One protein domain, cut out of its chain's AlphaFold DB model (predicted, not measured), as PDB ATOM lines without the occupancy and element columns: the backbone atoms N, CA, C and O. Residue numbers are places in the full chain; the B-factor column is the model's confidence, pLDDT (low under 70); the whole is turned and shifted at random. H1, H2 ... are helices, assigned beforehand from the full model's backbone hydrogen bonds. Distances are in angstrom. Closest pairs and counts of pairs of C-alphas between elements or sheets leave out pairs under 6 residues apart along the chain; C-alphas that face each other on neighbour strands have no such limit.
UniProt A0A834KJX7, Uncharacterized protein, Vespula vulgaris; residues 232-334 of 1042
ATOM      1  N   GLY A 232     112.053 171.185  79.464       96.62
ATOM      2  CA  GLY A 232     110.968 170.295  79.896       96.62
ATOM      3  C   GLY A 232     109.616 171.012  80.013       96.62
ATOM      4  O   GLY A 232     108.604 170.496  79.550       96.62
ATOM      5  N   ILE A 233     109.605 172.242  80.540       96.38
ATOM      6  CA  ILE A 233     108.390 173.063  80.668       96.38
ATOM      7  C   ILE A 233     107.838 173.445  79.284       96.38
ATOM      8  O   ILE A 233     106.648 173.244  79.036       96.38
ATOM      9  N   LYS A 234     108.688 173.922  78.353       96.50
ATOM     10  CA  LYS A 234     108.281 174.218  76.963       96.50
ATOM     11  C   LYS A 234     107.695 172.972  76.285       96.50
ATOM     12  O   LYS A 234     106.595 173.050  75.739       96.50
ATOM     13  N   TYR A 235     108.368 171.823  76.394       97.38
ATOM     14  CA  TYR A 235     107.915 170.554  75.817       97.38
ATOM     15  C   TYR A 235     106.542 170.131  76.354       97.38
ATOM     16  O   TYR A 235     105.649 169.874  75.553       97.38
ATOM     17  N   ILE A 236     106.327 170.102  77.678       98.00
ATOM     18  CA  ILE A 236     105.024 169.710  78.254       98.00
ATOM     19  C   ILE A 236     103.916 170.680  77.828       98.00
ATOM     20  O   ILE A 236     102.848 170.242  77.392       98.00
ATOM     21  N   ARG A 237     104.180 171.993  77.878       97.75
ATOM     22  CA  ARG A 237     103.224 173.034  77.471       97.75
ATOM     23  C   ARG A 237     102.779 172.859  76.016       97.75
ATOM     24  O   ARG A 237     101.586 172.928  75.718       97.75
ATOM     25  N   TYR A 238     103.730 172.614  75.114       97.94
ATOM     26  CA  TYR A 238     103.465 172.419  73.689       97.94
ATOM     27  C   TYR A 238     102.832 171.048  73.400       97.94
ATOM     28  O   TYR A 238     101.858 170.997  72.656       97.94
ATOM     29  N   LEU A 239     103.290 169.964  74.038       98.12
ATOM     30  CA  LEU A 239     102.693 168.623  73.953       98.12
ATOM     31  C   LEU A 239     101.210 168.645  74.344       98.12
ATOM     32  O   LEU A 239     100.372 168.090  73.638       98.12
ATOM     33  N   PHE A 240     100.858 169.307  75.448       98.31
ATOM     34  CA  PHE A 240      99.466 169.389  75.895       98.31
ATOM     35  C   PHE A 240      98.615 170.263  74.961       98.31
ATOM     36  O   PHE A 240      97.464 169.918  74.688       98.31
ATOM     37  N   ALA A 241      99.179 171.334  74.396       98.19
ATOM     38  CA  ALA A 241      98.517 172.141  73.372       98.19
ATOM     39  C   ALA A 241      98.289 171.359  72.058       98.19
ATOM     40  O   ALA A 241      97.171 171.359  71.539       98.19
ATOM     41  N   LEU A 242      99.291 170.622  71.568       98.25
ATOM     42  CA  LEU A 242      99.187 169.718  70.414       98.25
ATOM     43  C   LEU A 242      98.149 168.615  70.664       98.25
ATOM     44  O   LEU A 242      97.308 168.346  69.808       98.25
ATOM     45  N   LYS A 243      98.121 168.026  71.864       97.81
ATOM     46  CA  LYS A 243      97.151 166.980  72.218       97.81
ATOM     47  C   LYS A 243      95.720 167.516  72.370       97.81
ATOM     48  O   LYS A 243      94.767 166.816  72.024       97.81
ATOM     49  N   LEU A 244      95.543 168.763  72.823       97.81
ATOM     50  CA  LEU A 244      94.250 169.464  72.782       97.81
ATOM     51  C   LEU A 244      93.805 169.739  71.340       97.81
ATOM     52  O   LEU A 244      92.630 169.546  71.022       97.81
ATOM     53  N   TRP A 245      94.733 170.138  70.466       98.06
ATOM     54  CA  TRP A 245      94.467 170.362  69.046       98.06
ATOM     55  C   TRP A 245      94.065 169.061  68.333       98.06
ATOM     56  O   TRP A 245      92.995 168.993  67.727       98.06
ATOM     57  N   ARG A 246      94.823 167.973  68.528       97.69
ATOM     58  CA  ARG A 246      94.473 166.623  68.051       97.69
ATOM     59  C   ARG A 246      93.067 166.204  68.501       97.69
ATOM     60  O   ARG A 246      92.318 165.621  67.725       97.69
ATOM     61  N   LYS A 247      92.679 166.525  69.742       97.12
ATOM     62  CA  LYS A 247      91.370 166.169  70.323       97.12
ATOM     63  C   LYS A 247      90.178 166.916  69.699       97.12
ATOM     64  O   LYS A 247      89.055 166.412  69.785       97.12
ATOM     65  N   ILE A 248      90.385 168.091  69.093       97.12
ATOM     66  CA  ILE A 248      89.317 168.834  68.397       97.12
ATOM     67  C   ILE A 248      89.205 168.508  66.905       97.12
ATOM     68  O   ILE A 248      88.147 168.770  66.337       97.12
ATOM     69  N   LYS A 249      90.233 167.913  66.286       96.69
ATOM     70  CA  LYS A 249      90.140 167.387  64.918       96.69
ATOM     71  C   LYS A 249      89.113 166.244  64.836       96.69
ATOM     72  O   LYS A 249      88.869 165.507  65.801       96.69
ATOM     73  N   GLU A 250      88.463 166.122  63.681       90.56
ATOM     74  CA  GLU A 250      87.430 165.101  63.430       90.56
ATOM     75  C   GLU A 250      87.874 164.053  62.409       90.56
ATOM     76  O   GLU A 250      87.599 162.873  62.602       90.56
ATOM     77  N   ASN A 251      88.619 164.478  61.392       95.00
ATOM     78  CA  ASN A 251      89.259 163.635  60.391       95.00
ATOM     79  C   ASN A 251      90.532 162.971  60.950       95.00
ATOM     80  O   ASN A 251      91.350 163.632  61.595       95.00
ATOM     81  N   SER A 252      90.730 161.682  60.672       95.88
ATOM     82  CA  SER A 252      91.946 160.948  61.038       95.88
ATOM     83  C   SER A 252      93.194 161.509  60.354       95.88
ATOM     84  O   SER A 252      94.240 161.585  60.998       95.88
ATOM     85  N   GLU A 253      93.093 161.970  59.105       97.25
ATOM     86  CA  GLU A 253      94.233 162.515  58.357       97.25
ATOM     87  C   GLU A 253      94.751 163.813  58.985       97.25
ATOM     88  O   GLU A 253      95.943 163.972  59.234       97.25
ATOM     89  N   GLU A 254      93.836 164.695  59.386       96.44
ATOM     90  CA  GLU A 254      94.167 165.907  60.137       96.44
ATOM     91  C   GLU A 254      94.770 165.600  61.520       96.44
ATOM     92  O   GLU A 254      95.535 166.408  62.041       96.44
ATOM     93  N   THR A 255      94.477 164.438  62.125       96.56
ATOM     94  CA  THR A 255      95.195 164.013  63.341       96.56
ATOM     95  C   THR A 255      96.600 163.487  63.062       96.56
ATOM     96  O   THR A 255      97.447 163.651  63.936       96.56
ATOM     97  N   LYS A 256      96.881 162.919  61.875       97.50
ATOM     98  CA  LYS A 256      98.259 162.580  61.474       97.50
ATOM     99  C   LYS A 256      99.087 163.840  61.264       97.50
ATOM    100  O   LYS A 256     100.166 163.934  61.819       97.50
ATOM    101  N   GLN A 257      98.540 164.843  60.575       97.44
ATOM    102  CA  GLN A 257      99.218 166.128  60.362       97.44
ATOM    103  C   GLN A 257      99.603 166.810  61.689       97.44
ATOM    104  O   GLN A 257     100.690 167.367  61.808       97.44
ATOM    105  N   VAL A 258      98.745 166.732  62.716       98.00
ATOM    106  CA  VAL A 258      99.064 167.242  64.065       98.00
ATOM    107  C   VAL A 258     100.097 166.365  64.795       98.00
ATOM    108  O   VAL A 258     100.906 166.900  65.550       98.00
ATOM    109  N   ASP A 259     100.117 165.049  64.566       98.12
ATOM    110  CA  ASP A 259     101.135 164.131  65.106       98.12
ATOM    111  C   ASP A 259     102.514 164.324  64.438       98.12
ATOM    112  O   ASP A 259     103.534 164.376  65.124       98.12
ATOM    113  N   GLU A 260     102.557 164.493  63.116       97.56
ATOM    114  CA  GLU A 260     103.757 164.810  62.330       97.56
ATOM    115  C   GLU A 260     104.340 166.163  62.754       97.56
ATOM    116  O   GLU A 260     105.528 166.268  63.061       97.56
ATOM    117  N   LEU A 261     103.485 167.185  62.873       97.44
ATOM    118  CA  LEU A 261     103.864 168.504  63.378       97.44
ATOM    119  C   LEU A 261     104.331 168.452  64.842       97.44
ATOM    120  O   LEU A 261     105.246 169.185  65.215       97.44
ATOM    121  N   ALA A 262     103.761 167.568  65.669       97.56
ATOM    122  CA  ALA A 262     104.242 167.350  67.030       97.56
ATOM    123  C   ALA A 262     105.672 166.793  67.044       97.56
ATOM    124  O   ALA A 262     106.504 167.306  67.789       97.56
ATOM    125  N   VAL A 263     105.993 165.811  66.195       97.12
ATOM    126  CA  VAL A 263     107.368 165.292  66.062       97.12
ATOM    127  C   VAL A 263     108.316 166.351  65.492       97.12
ATOM    128  O   VAL A 263     109.441 166.468  65.970       97.12
ATOM    129  N   ALA A 264     107.872 167.162  64.529       96.31
ATOM    130  CA  ALA A 264     108.685 168.232  63.948       96.31
ATOM    131  C   ALA A 264     109.017 169.361  64.945       96.31
ATOM    132  O   ALA A 264     110.105 169.931  64.884       96.31
ATOM    133  N   ILE A 265     108.105 169.683  65.872       95.75
ATOM    134  CA  ILE A 265     108.287 170.756  66.867       95.75
ATOM    135  C   ILE A 265     108.955 170.256  68.158       95.75
ATOM    136  O   ILE A 265     109.699 171.010  68.785       95.75
ATOM    137  N   LEU A 266     108.690 169.016  68.583       96.12
ATOM    138  CA  LEU A 266     109.151 168.472  69.871       96.12
ATOM    139  C   LEU A 266     110.322 167.485  69.757       96.12
ATOM    140  O   LEU A 266     110.956 167.192  70.768       96.12
ATOM    141  N   GLY A 267     110.605 166.972  68.557       96.25
ATOM    142  CA  GLY A 267     111.500 165.836  68.334       96.25
ATOM    143  C   GLY A 267     110.814 164.481  68.562       96.25
ATOM    144  O   GLY A 267     109.634 164.401  68.908       96.25
ATOM    145  N   SER A 268     111.558 163.389  68.364       96.69
ATOM    146  CA  SER A 268     111.095 162.015  68.627       96.69
ATOM    147  C   SER A 268     111.279 161.558  70.078       96.69
ATOM    148  O   SER A 268     110.677 160.559  70.468       96.69
ATOM    149  N   HIS A 269     112.093 162.265  70.864       96.50
ATOM    150  CA  HIS A 269     112.456 161.919  72.241       96.50
ATOM    151  C   HIS A 269     112.122 163.059  73.195       96.50
ATOM    152  O   HIS A 269     112.284 164.233  72.856       96.50
ATOM    153  N   MET A 270     111.697 162.716  74.407       96.12
ATOM    154  CA  MET A 270     111.442 163.689  75.456       96.12
ATOM    155  C   MET A 270     112.777 164.254  75.979       96.12
ATOM    156  O   MET A 270     113.702 163.486  76.260       96.12
ATOM    157  N   PRO A 271     112.926 165.583  76.150       96.38
ATOM    158  CA  PRO A 271     114.126 166.150  76.759       96.38
ATOM    159  C   PRO A 271     114.272 165.665  78.209       96.38
ATOM    160  O   PRO A 271     113.287 165.332  78.866       96.38
ATOM    161  N   LYS A 272     115.496 165.670  78.751       95.94
ATOM    162  CA  LYS A 272     115.736 165.317  80.162       95.94
ATOM    163  C   LYS A 272     114.966 166.281  81.077       95.94
ATOM    164  O   LYS A 272     115.277 167.469  81.127       95.94
ATOM    165  N   MET A 273     113.957 165.772  81.787       95.31
ATOM    166  CA  MET A 273     113.082 166.561  82.660       95.31
ATOM    167  C   MET A 273     113.378 166.354  84.145       95.31
ATOM    168  O   MET A 273     113.832 165.293  84.568       95.31
ATOM    169  N   GLN A 274     113.015 167.354  84.948       95.69
ATOM    170  CA  GLN A 274     112.881 167.214  86.396       95.69
ATOM    171  C   GLN A 274     111.809 166.165  86.742       95.69
ATOM    172  O   GLN A 274     110.790 166.043  86.058       95.69
ATOM    173  N   ALA A 275     112.004 165.456  87.857       96.44
ATOM    174  CA  ALA A 275     111.127 164.370  88.307       96.44
ATOM    175  C   ALA A 275     109.671 164.793  88.591       96.44
ATOM    176  O   ALA A 275     108.813 163.938  88.783       96.44
ATOM    177  N   GLU A 276     109.380 166.092  88.638       96.81
ATOM    178  CA  GLU A 276     108.046 166.643  88.890       96.81
ATOM    179  C   GLU A 276     107.222 166.772  87.610       96.81
ATOM    180  O   GLU A 276     106.073 166.338  87.584       96.81
ATOM    181  N   LEU A 277     107.838 167.232  86.517       96.81
ATOM    182  CA  LEU A 277     107.231 167.209  85.182       96.81
ATOM    183  C   LEU A 277     106.924 165.766  84.747       96.81
ATOM    184  O   LEU A 277     105.864 165.499  84.184       96.81
ATOM    185  N   LEU A 278     107.792 164.813  85.108       96.75
ATOM    186  CA  LEU A 278     107.584 163.378  84.869       96.75
ATOM    187  C   LEU A 278     106.403 162.766  85.656       96.75
ATOM    188  O   LEU A 278     106.026 161.632  85.374       96.75
ATOM    189  N   LYS A 279     105.791 163.480  86.618       97.06
ATOM    190  CA  LYS A 279     104.548 163.045  87.297       97.06
ATOM    191  C   LYS A 279     103.289 163.411  86.502       97.06
ATOM    192  O   LYS A 279     102.248 162.797  86.711       97.06
ATOM    193  N   LEU A 280     103.376 164.393  85.599       97.25
ATOM    194  CA  LEU A 280     102.260 164.878  84.770       97.25
ATOM    195  C   LEU A 280     101.989 163.995  83.542       97.25
ATOM    196  O   LEU A 280     101.009 164.201  82.826       97.25
ATOM    197  N   VAL A 281     102.884 163.046  83.273       97.00
ATOM    198  CA  VAL A 281     102.949 162.264  82.040       97.00
ATOM    199  C   VAL A 281     103.054 160.777  82.393       97.00
ATOM    200  O   VAL A 281     103.814 160.428  83.297       97.00
ATOM    201  N   PRO A 282     102.331 159.869  81.711       96.94
ATOM    202  CA  PRO A 282     102.502 158.434  81.920       96.94
ATOM    203  C   PRO A 282     103.944 157.977  81.674       96.94
ATOM    204  O   PRO A 282     104.586 158.414  80.719       96.94
ATOM    205  N   LYS A 283     104.437 157.056  82.512       96.62
ATOM    206  CA  LYS A 283     105.758 156.435  82.336       96.62
ATOM    207  C   LYS A 283     105.833 155.751  80.969       96.62
ATOM    208  O   LYS A 283     104.966 154.942  80.642       96.62
ATOM    209  N   LEU A 284     106.870 156.072  80.202       95.50
ATOM    210  CA  LEU A 284     107.025 155.590  78.834       95.50
ATOM    211  C   LEU A 284     107.470 154.113  78.807       95.50
ATOM    212  O   LEU A 284     108.257 153.701  79.664       95.50
ATOM    213  N   PRO A 285     107.011 153.303  77.832       96.06
ATOM    214  CA  PRO A 285     107.530 151.957  77.615       96.06
ATOM    215  C   PRO A 285     108.994 152.012  77.165       96.06
ATOM    216  O   PRO A 285     109.330 152.789  76.273       96.06
ATOM    217  N   LEU A 286     109.844 151.138  77.714       93.06
ATOM    218  CA  LEU A 286     111.297 151.123  77.465       93.06
ATOM    219  C   LEU A 286     111.690 151.058  75.975       93.06
ATOM    220  O   LEU A 286     112.729 151.579  75.593       93.06
ATOM    221  N   ASN A 287     110.846 150.454  75.131       93.31
ATOM    222  CA  ASN A 287     111.141 150.193  73.717       93.31
ATOM    223  C   ASN A 287     110.446 151.186  72.756       93.31
ATOM    224  O   ASN A 287     110.232 150.871  71.583       93.31
ATOM    225  N   CYS A 288     110.019 152.361  73.234       95.06
ATOM    226  CA  CYS A 288     109.257 153.305  72.418       95.06
ATOM    227  C   CYS A 288     110.160 154.158  71.505       95.06
ATOM    228  O   CYS A 288     110.787 155.111  71.952       95.06
ATOM    229  N   LYS A 289     110.195 153.843  70.200       95.50
ATOM    230  CA  LYS A 289     111.041 154.541  69.203       95.50
ATOM    231  C   LYS A 289     110.712 156.026  68.997       95.50
ATOM    232  O   LYS A 289     111.558 156.765  68.507       95.50
ATOM    233  N   ASN A 290     109.481 156.445  69.288       97.44
ATOM    234  CA  ASN A 290     109.068 157.843  69.219       97.44
ATOM    235  C   ASN A 290     108.145 158.144  70.405       97.44
ATOM    236  O   ASN A 290     106.962 157.793  70.423       97.44
ATOM    237  N   GLU A 291     108.741 158.765  71.409       97.44
ATOM    238  CA  GLU A 291     108.143 159.114  72.689       97.44
ATOM    239  C   GLU A 291     107.031 160.148  72.506       97.44
ATOM    240  O   GLU A 291     105.946 159.995  73.065       97.44
ATOM    241  N   THR A 292     107.255 161.148  71.651       97.94
ATOM    242  CA  THR A 292     106.274 162.188  71.319       97.94
ATOM    243  C   THR A 292     104.996 161.594  70.727       97.94
ATOM    244  O   THR A 292     103.904 161.903  71.202       97.94
ATOM    245  N   LEU A 293     105.103 160.694  69.740       97.94
ATOM    246  CA  LEU A 293     103.940 160.029  69.135       97.94
ATOM    247  C   LEU A 293     103.186 159.152  70.138       97.94
ATOM    248  O   LEU A 293     101.954 159.149  70.144       97.94
ATOM    249  N   TRP A 294     103.901 158.444  71.018       97.94
ATOM    250  CA  TRP A 294     103.270 157.665  72.084       97.94
ATOM    251  C   TRP A 294     102.515 158.567  73.068       97.94
ATOM    252  O   TRP A 294     101.345 158.329  73.365       97.94
ATOM    253  N   LEU A 295     103.131 159.671  73.493       97.81
ATOM    254  CA  LEU A 295     102.503 160.655  74.373       97.81
ATOM    255  C   LEU A 295     101.342 161.408  73.715       97.81
ATOM    256  O   LEU A 295     100.411 161.811  74.418       97.81
ATOM    257  N   MET A 296     101.333 161.547  72.389       98.12
ATOM    258  CA  MET A 296     100.222 162.115  71.622       98.12
ATOM    259  C   MET A 296      99.007 161.179  71.507       98.12
ATOM    260  O   MET A 296      97.922 161.663  71.170       98.12
ATOM    261  N   GLN A 297      99.130 159.879  71.821       96.88
ATOM    262  CA  GLN A 297      98.031 158.909  71.677       96.88
ATOM    263  C   GLN A 297      96.767 159.317  72.461       96.88
ATOM    264  O   GLN A 297      96.858 159.798  73.602       96.88
ATOM    265  N   PRO A 298      95.561 159.126  71.887       94.56
ATOM    266  CA  PRO A 298      94.309 159.484  72.543       94.56
ATOM    267  C   PRO A 298      94.106 158.691  73.841       94.56
ATOM    268  O   PRO A 298      94.506 157.539  73.954       94.56
ATOM    269  N   ASN A 299      93.449 159.314  74.821       93.81
ATOM    270  CA  ASN A 299      93.022 158.706  76.093       93.81
ATOM    271  C   ASN A 299      94.128 158.127  77.008       93.81
ATOM    272  O   ASN A 299      93.797 157.619  78.074       93.81
ATOM    273  N   LEU A 300      95.416 158.274  76.664       95.38
ATOM    274  CA  LEU A 300      96.567 157.823  77.469       95.38
ATOM    275  C   LEU A 300      96.573 158.359  78.923       95.38
ATOM    276  O   LEU A 300      97.151 157.751  79.816       95.38
ATOM    277  N   PHE A 301      95.955 159.521  79.148       96.25
ATOM    278  CA  PHE A 301      95.727 160.156  80.450       96.25
ATOM    279  C   PHE A 301      94.551 161.143  80.342       96.25
ATOM    280  O   PHE A 301      94.194 161.554  79.228       96.25
ATOM    281  N   ASP A 302      93.964 161.575  81.469       97.12
ATOM    282  CA  ASP A 302      93.029 162.709  81.439       97.12
ATOM    283  C   ASP A 302      93.796 164.016  81.206       97.12
ATOM    284  O   ASP A 302      94.248 164.691  82.129       97.12
ATOM    285  N   LEU A 303      93.895 164.379  79.928       96.25
ATOM    286  CA  LEU A 303      94.467 165.634  79.456       96.25
ATOM    287  C   LEU A 303      93.873 166.867  80.156       96.25
ATOM    288  O   LEU A 303      94.584 167.843  80.343       96.25
ATOM    289  N   LYS A 304      92.595 166.854  80.562       96.25
ATOM    290  CA  LYS A 304      91.997 168.008  81.250       96.25
ATOM    291  C   LYS A 304      92.581 168.170  82.650       96.25
ATOM    292  O   LYS A 304      92.858 169.296  83.051       96.25
ATOM    293  N   GLN A 305      92.749 167.068  83.378       96.94
ATOM    294  CA  GLN A 305      93.354 167.081  84.705       96.94
ATOM    295  C   GLN A 305      94.848 167.414  84.614       96.94
ATOM    296  O   GLN A 305      95.282 168.374  85.244       96.94
ATOM    297  N   ALA A 306      95.585 166.740  83.723       97.50
ATOM    298  CA  ALA A 306      97.007 166.996  83.496       97.50
ATOM    299  C   ALA A 306      97.299 168.454  83.092       97.50
ATOM    300  O   ALA A 306      98.258 169.033  83.592       97.50
ATOM    301  N   CYS A 307      96.459 169.092  82.262       97.69
ATOM    302  CA  CYS A 307      96.590 170.524  81.971       97.69
ATOM    303  C   CYS A 307      96.450 171.402  83.225       97.69
ATOM    304  O   CYS A 307      97.209 172.355  83.365       97.69
ATOM    305  N   ASN A 308      95.516 171.106  84.137       97.00
ATOM    306  CA  ASN A 308      95.378 171.879  85.379       97.00
ATOM    307  C   ASN A 308      96.594 171.670  86.293       97.00
ATOM    308  O   ASN A 308      97.146 172.641  86.801       97.00
ATOM    309  N   ASP A 309      97.027 170.419  86.465       97.56
ATOM    310  CA  ASP A 309      98.157 170.070  87.331       97.56
ATOM    311  C   ASP A 309      99.479 170.637  86.789       97.56
ATOM    312  O   ASP A 309     100.301 171.124  87.563       97.56
ATOM    313  N   PHE A 310      99.653 170.670  85.461       97.75
ATOM    314  CA  PHE A 310     100.760 171.374  84.811       97.75
ATOM    315  C   PHE A 310     100.721 172.876  85.079       97.75
ATOM    316  O   PHE A 310     101.742 173.436  85.445       97.75
ATOM    317  N   LEU A 311      99.565 173.530  84.927       96.50
ATOM    318  CA  LEU A 311      99.450 174.975  85.148       96.50
ATOM    319  C   LEU A 311      99.718 175.361  86.614       96.50
ATOM    320  O   LEU A 311     100.297 176.415  86.857       96.50
ATOM    321  N   ILE A 312      99.345 174.501  87.568       96.12
ATOM    322  CA  ILE A 312      99.659 174.670  88.996       96.12
ATOM    323  C   ILE A 312     101.153 174.424  89.263       96.12
ATOM    324  O   ILE A 312     101.752 175.140  90.060       96.12
ATOM    325  N   LEU A 313     101.772 173.429  88.616       96.25
ATOM    326  CA  LEU A 313     103.216 173.192  88.733       96.25
ATOM    327  C   LEU A 313     104.029 174.327  88.090       96.25
ATOM    328  O   LEU A 313     105.025 174.749  88.658       96.25
ATOM    329  N   GLU A 314     103.588 174.845  86.947       95.06
ATOM    330  CA  GLU A 314     104.181 175.981  86.238       95.06
ATOM    331  C   GLU A 314     104.153 177.249  87.105       95.06
ATOM    332  O   GLU A 314     105.205 177.835  87.340       95.06
ATOM    333  N   GLU A 315     102.994 177.607  87.674       92.25
ATOM    334  CA  GLU A 315     102.875 178.727  88.626       92.25
ATOM    335  C   GLU A 315     103.748 178.525  89.879       92.25
ATOM    336  O   GLU A 315     104.302 179.487  90.412       92.25
ATOM    337  N   LYS A 316     103.924 177.277  90.339       93.94
ATOM    338  CA  LYS A 316     104.824 176.960  91.457       93.94
ATOM    339  C   LYS A 316     106.297 177.074  91.095       93.94
ATOM    340  O   LYS A 316     107.036 177.616  91.900       93.94
ATOM    341  N   ILE A 317     106.728 176.622  89.919       91.56
ATOM    342  CA  ILE A 317     108.122 176.770  89.475       91.56
ATOM    343  C   ILE A 317     108.450 178.259  89.299       91.56
ATOM    344  O   ILE A 317     109.445 178.720  89.848       91.56
ATOM    345  N   GLU A 318     107.571 179.027  88.648       88.69
ATOM    346  CA  GLU A 318     107.698 180.487  88.508       88.69
ATOM    347  C   GLU A 318     107.827 181.186  89.880       88.69
ATOM    348  O   GLU A 318     108.683 182.053  90.069       88.69
ATOM    349  N   MET A 319     107.029 180.768  90.873       86.88
ATOM    350  CA  MET A 319     107.099 181.289  92.244       86.88
ATOM    351  C   MET A 319     108.329 180.783  93.029       86.88
ATOM    352  O   MET A 319     108.873 181.519  93.852       86.88
ATOM    353  N   THR A 320     108.796 179.555  92.797       89.38
ATOM    354  CA  THR A 320     109.978 178.984  93.466       89.38
ATOM    355  C   THR A 320     111.267 179.613  92.949       89.38
ATOM    356  O   THR A 320     112.081 180.027  93.771       89.38
ATOM    357  N   GLU A 321     111.424 179.780  91.632       86.38
ATOM    358  CA  GLU A 321     112.546 180.527  91.043       86.38
ATOM    359  C   GLU A 321     112.583 181.961  91.602       86.38
ATOM    360  O   GLU A 321     113.626 182.432  92.058       86.38
ATOM    361  N   TYR A 322     111.427 182.633  91.687       78.62
ATOM    362  CA  TYR A 322     111.316 183.949  92.322       78.62
ATOM    363  C   TYR A 322     111.700 183.944  93.817       78.62
ATOM    364  O   TYR A 322     112.409 184.843  94.276       78.62
ATOM    365  N   ASN A 323     111.283 182.932  94.583       79.19
ATOM    366  CA  ASN A 323     111.595 182.822  96.010       79.19
ATOM    367  C   ASN A 323     113.069 182.473  96.290       79.19
ATOM    368  O   ASN A 323     113.626 182.982  97.263       79.19
ATOM    369  N   GLU A 324     113.720 181.663  95.451       83.12
ATOM    370  CA  GLU A 324     115.158 181.351  95.539       83.12
ATOM    371  C   GLU A 324     116.025 182.578  95.205       83.12
ATOM    372  O   GLU A 324     117.009 182.888  95.889       83.12
ATOM    373  N   LEU A 325     115.606 183.360  94.208       73.44
ATOM    374  CA  LEU A 325     116.206 184.661  93.923       73.44
ATOM    375  C   LEU A 325     116.021 185.635  95.101       73.44
ATOM    376  O   LEU A 325     116.968 186.310  95.511       73.44
ATOM    377  N   LEU A 326     114.823 185.683  95.696       70.81
ATOM    378  CA  LEU A 326     114.513 186.554  96.834       70.81
ATOM    379  C   LEU A 326     115.195 186.119  98.145       70.81
ATOM    380  O   LEU A 326     115.431 186.964  99.015       70.81
ATOM    381  N   SER A 327     115.522 184.835  98.315       73.06
ATOM    382  CA  SER A 327     116.315 184.351  99.451       73.06
ATOM    383  C   SER A 327     117.797 184.696  99.277       73.06
ATOM    384  O   SER A 327     118.406 185.199 100.223       73.06
ATOM    385  N   THR A 328     118.345 184.571  98.063       69.25
ATOM    386  CA  THR A 328     119.736 184.952  97.759       69.25
ATOM    387  C   THR A 328     120.002 186.435  98.069       69.25
ATOM    388  O   THR A 328     120.958 186.737  98.785       69.25
ATOM    389  N   ILE A 329     119.087 187.345  97.686       64.44
ATOM    390  CA  ILE A 329     119.136 188.788  98.036       64.44
ATOM    391  C   ILE A 329     119.313 189.029  99.547       64.44
ATOM    392  O   ILE A 329     119.981 189.982  99.960       64.44
ATOM    393  N   LYS A 330     118.661 188.218 100.388       67.00
ATOM    394  CA  LYS A 330     118.684 188.390 101.850       67.00
ATOM    395  C   LYS A 330     120.008 187.916 102.439       67.00
ATOM    396  O   LYS A 330     120.560 188.602 103.294       67.00
ATOM    397  N   THR A 331     120.516 186.777 101.975       64.94
ATOM    398  CA  THR A 331     121.723 186.140 102.519       64.94
ATOM    399  C   THR A 331     122.991 186.930 102.190       64.94
ATOM    400  O   THR A 331     123.831 187.139 103.064       64.94
ATOM    401  N   GLU A 332     123.112 187.435 100.960       57.28
ATOM    402  CA  GLU A 332     124.286 188.196 100.505       57.28
ATOM    403  C   GLU A 332     124.466 189.513 101.285       57.28
ATOM    404  O   GLU A 332     125.573 189.872 101.691       57.28
ATOM    405  N   ARG A 333     123.356 190.187 101.621       50.94
ATOM    406  CA  ARG A 333     123.362 191.425 102.422       50.94
ATOM    407  C   ARG A 333     123.800 191.254 103.875       50.94
ATOM    408  O   ARG A 333     124.166 192.251 104.487       50.94
ATOM    409  N   ILE A 334     123.747 190.049 104.443       54.41
ATOM    410  CA  ILE A 334     124.116 189.823 105.851       54.41
ATOM    411  C   ILE A 334     125.642 189.723 106.006       54.41
ATOM    412  O   ILE A 334     126.196 190.256 106.966       54.41
TER     413      ILE A 334
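What this domain is: This is residues 232 to 334 of the 1042 residues of an uncharacterized protein of Vespula vulgaris (UniProt A0A834KJX7). One long helix, H4, packs with its first part on a small body of three helices, while its last part, residues 318 to 334, sticks out as a straight arm that gives the model its length. In the body H1 and H2 lie side by side as a helical hairpin, the short H3 packs across both at a steep tilt, and a long winding link, residues 267 to 290, joins H2 to H3. The printed part has 103 residues with four named helices, in the order H1, H2, H3, H4, and no named strand; its class is all helix. The whole is loose, with a radius of gyration of the C-alphas of 16.8 A, and spans 62 by 28 by 21 A.

Where its parts are: The longest helix, H4, is residues 303 to 334, 46.5 A from first to last C-alpha; it begins at C-alpha 303 at (94.467, 165.634, 79.456) and ends at C-alpha 334 at (124.116, 189.823, 105.851). H1 is residues 232 to 248, 24.6 A long, beginning at C-alpha 232 at (110.968, 170.295, 79.896). H2 is residues 252 to 266, 20.8 A long. H3 is residues 291 to 296, 8.5 A long.

How they stand to each other: H4 touches H1 with its residues 303 to 314 alone; the closest C-alphas are those of Phe 240 and Cys 307, 6.8 A apart. The two run opposite ways at a shallow tilt of 20 degrees. H4 is apart from H2 and from H3. H1 is the hub, touching the three other helices. H1 and H2 form a helical hairpin, opposite ways at a shallow tilt of 9 degrees, with the C-alphas of Arg 246 and Thr 255 closest at 5.4 A. H1 touches H3 with residues 239 to 243 alone, the same way at a steep tilt of 40 degrees; the C-alphas of Lys 243 and Met 296 are closest, 5.8 A apart. H2 and H3 form a second helical hairpin, opposite ways at a steep tilt of 41 degrees, with the C-alphas of Val 263 and Thr 292 closest at 6.2 A. The helix packing is part aligned, part crossed: two of the four touching pairs are at a shallow tilt. In H1, H2 and H3 every O i to N i+4 pair is within hydrogen-bond range; in H4 25 of 28 are.

The domain as a whole: The C-alphas of Asn 251 and Ile 334 are the two farthest apart, 63.0 A. Without residues 318 to 334, which stand free, the body has 86 residues and spans 37 by 27 by 20 A. The link from H2 to H3 is long, 24 residues; that from H1 to H2 is tight and that from H3 to H4 is short. The printed part has no cut. The mean pLDDT of the printed part is 92.6, and residues 328 to 334 are under 70.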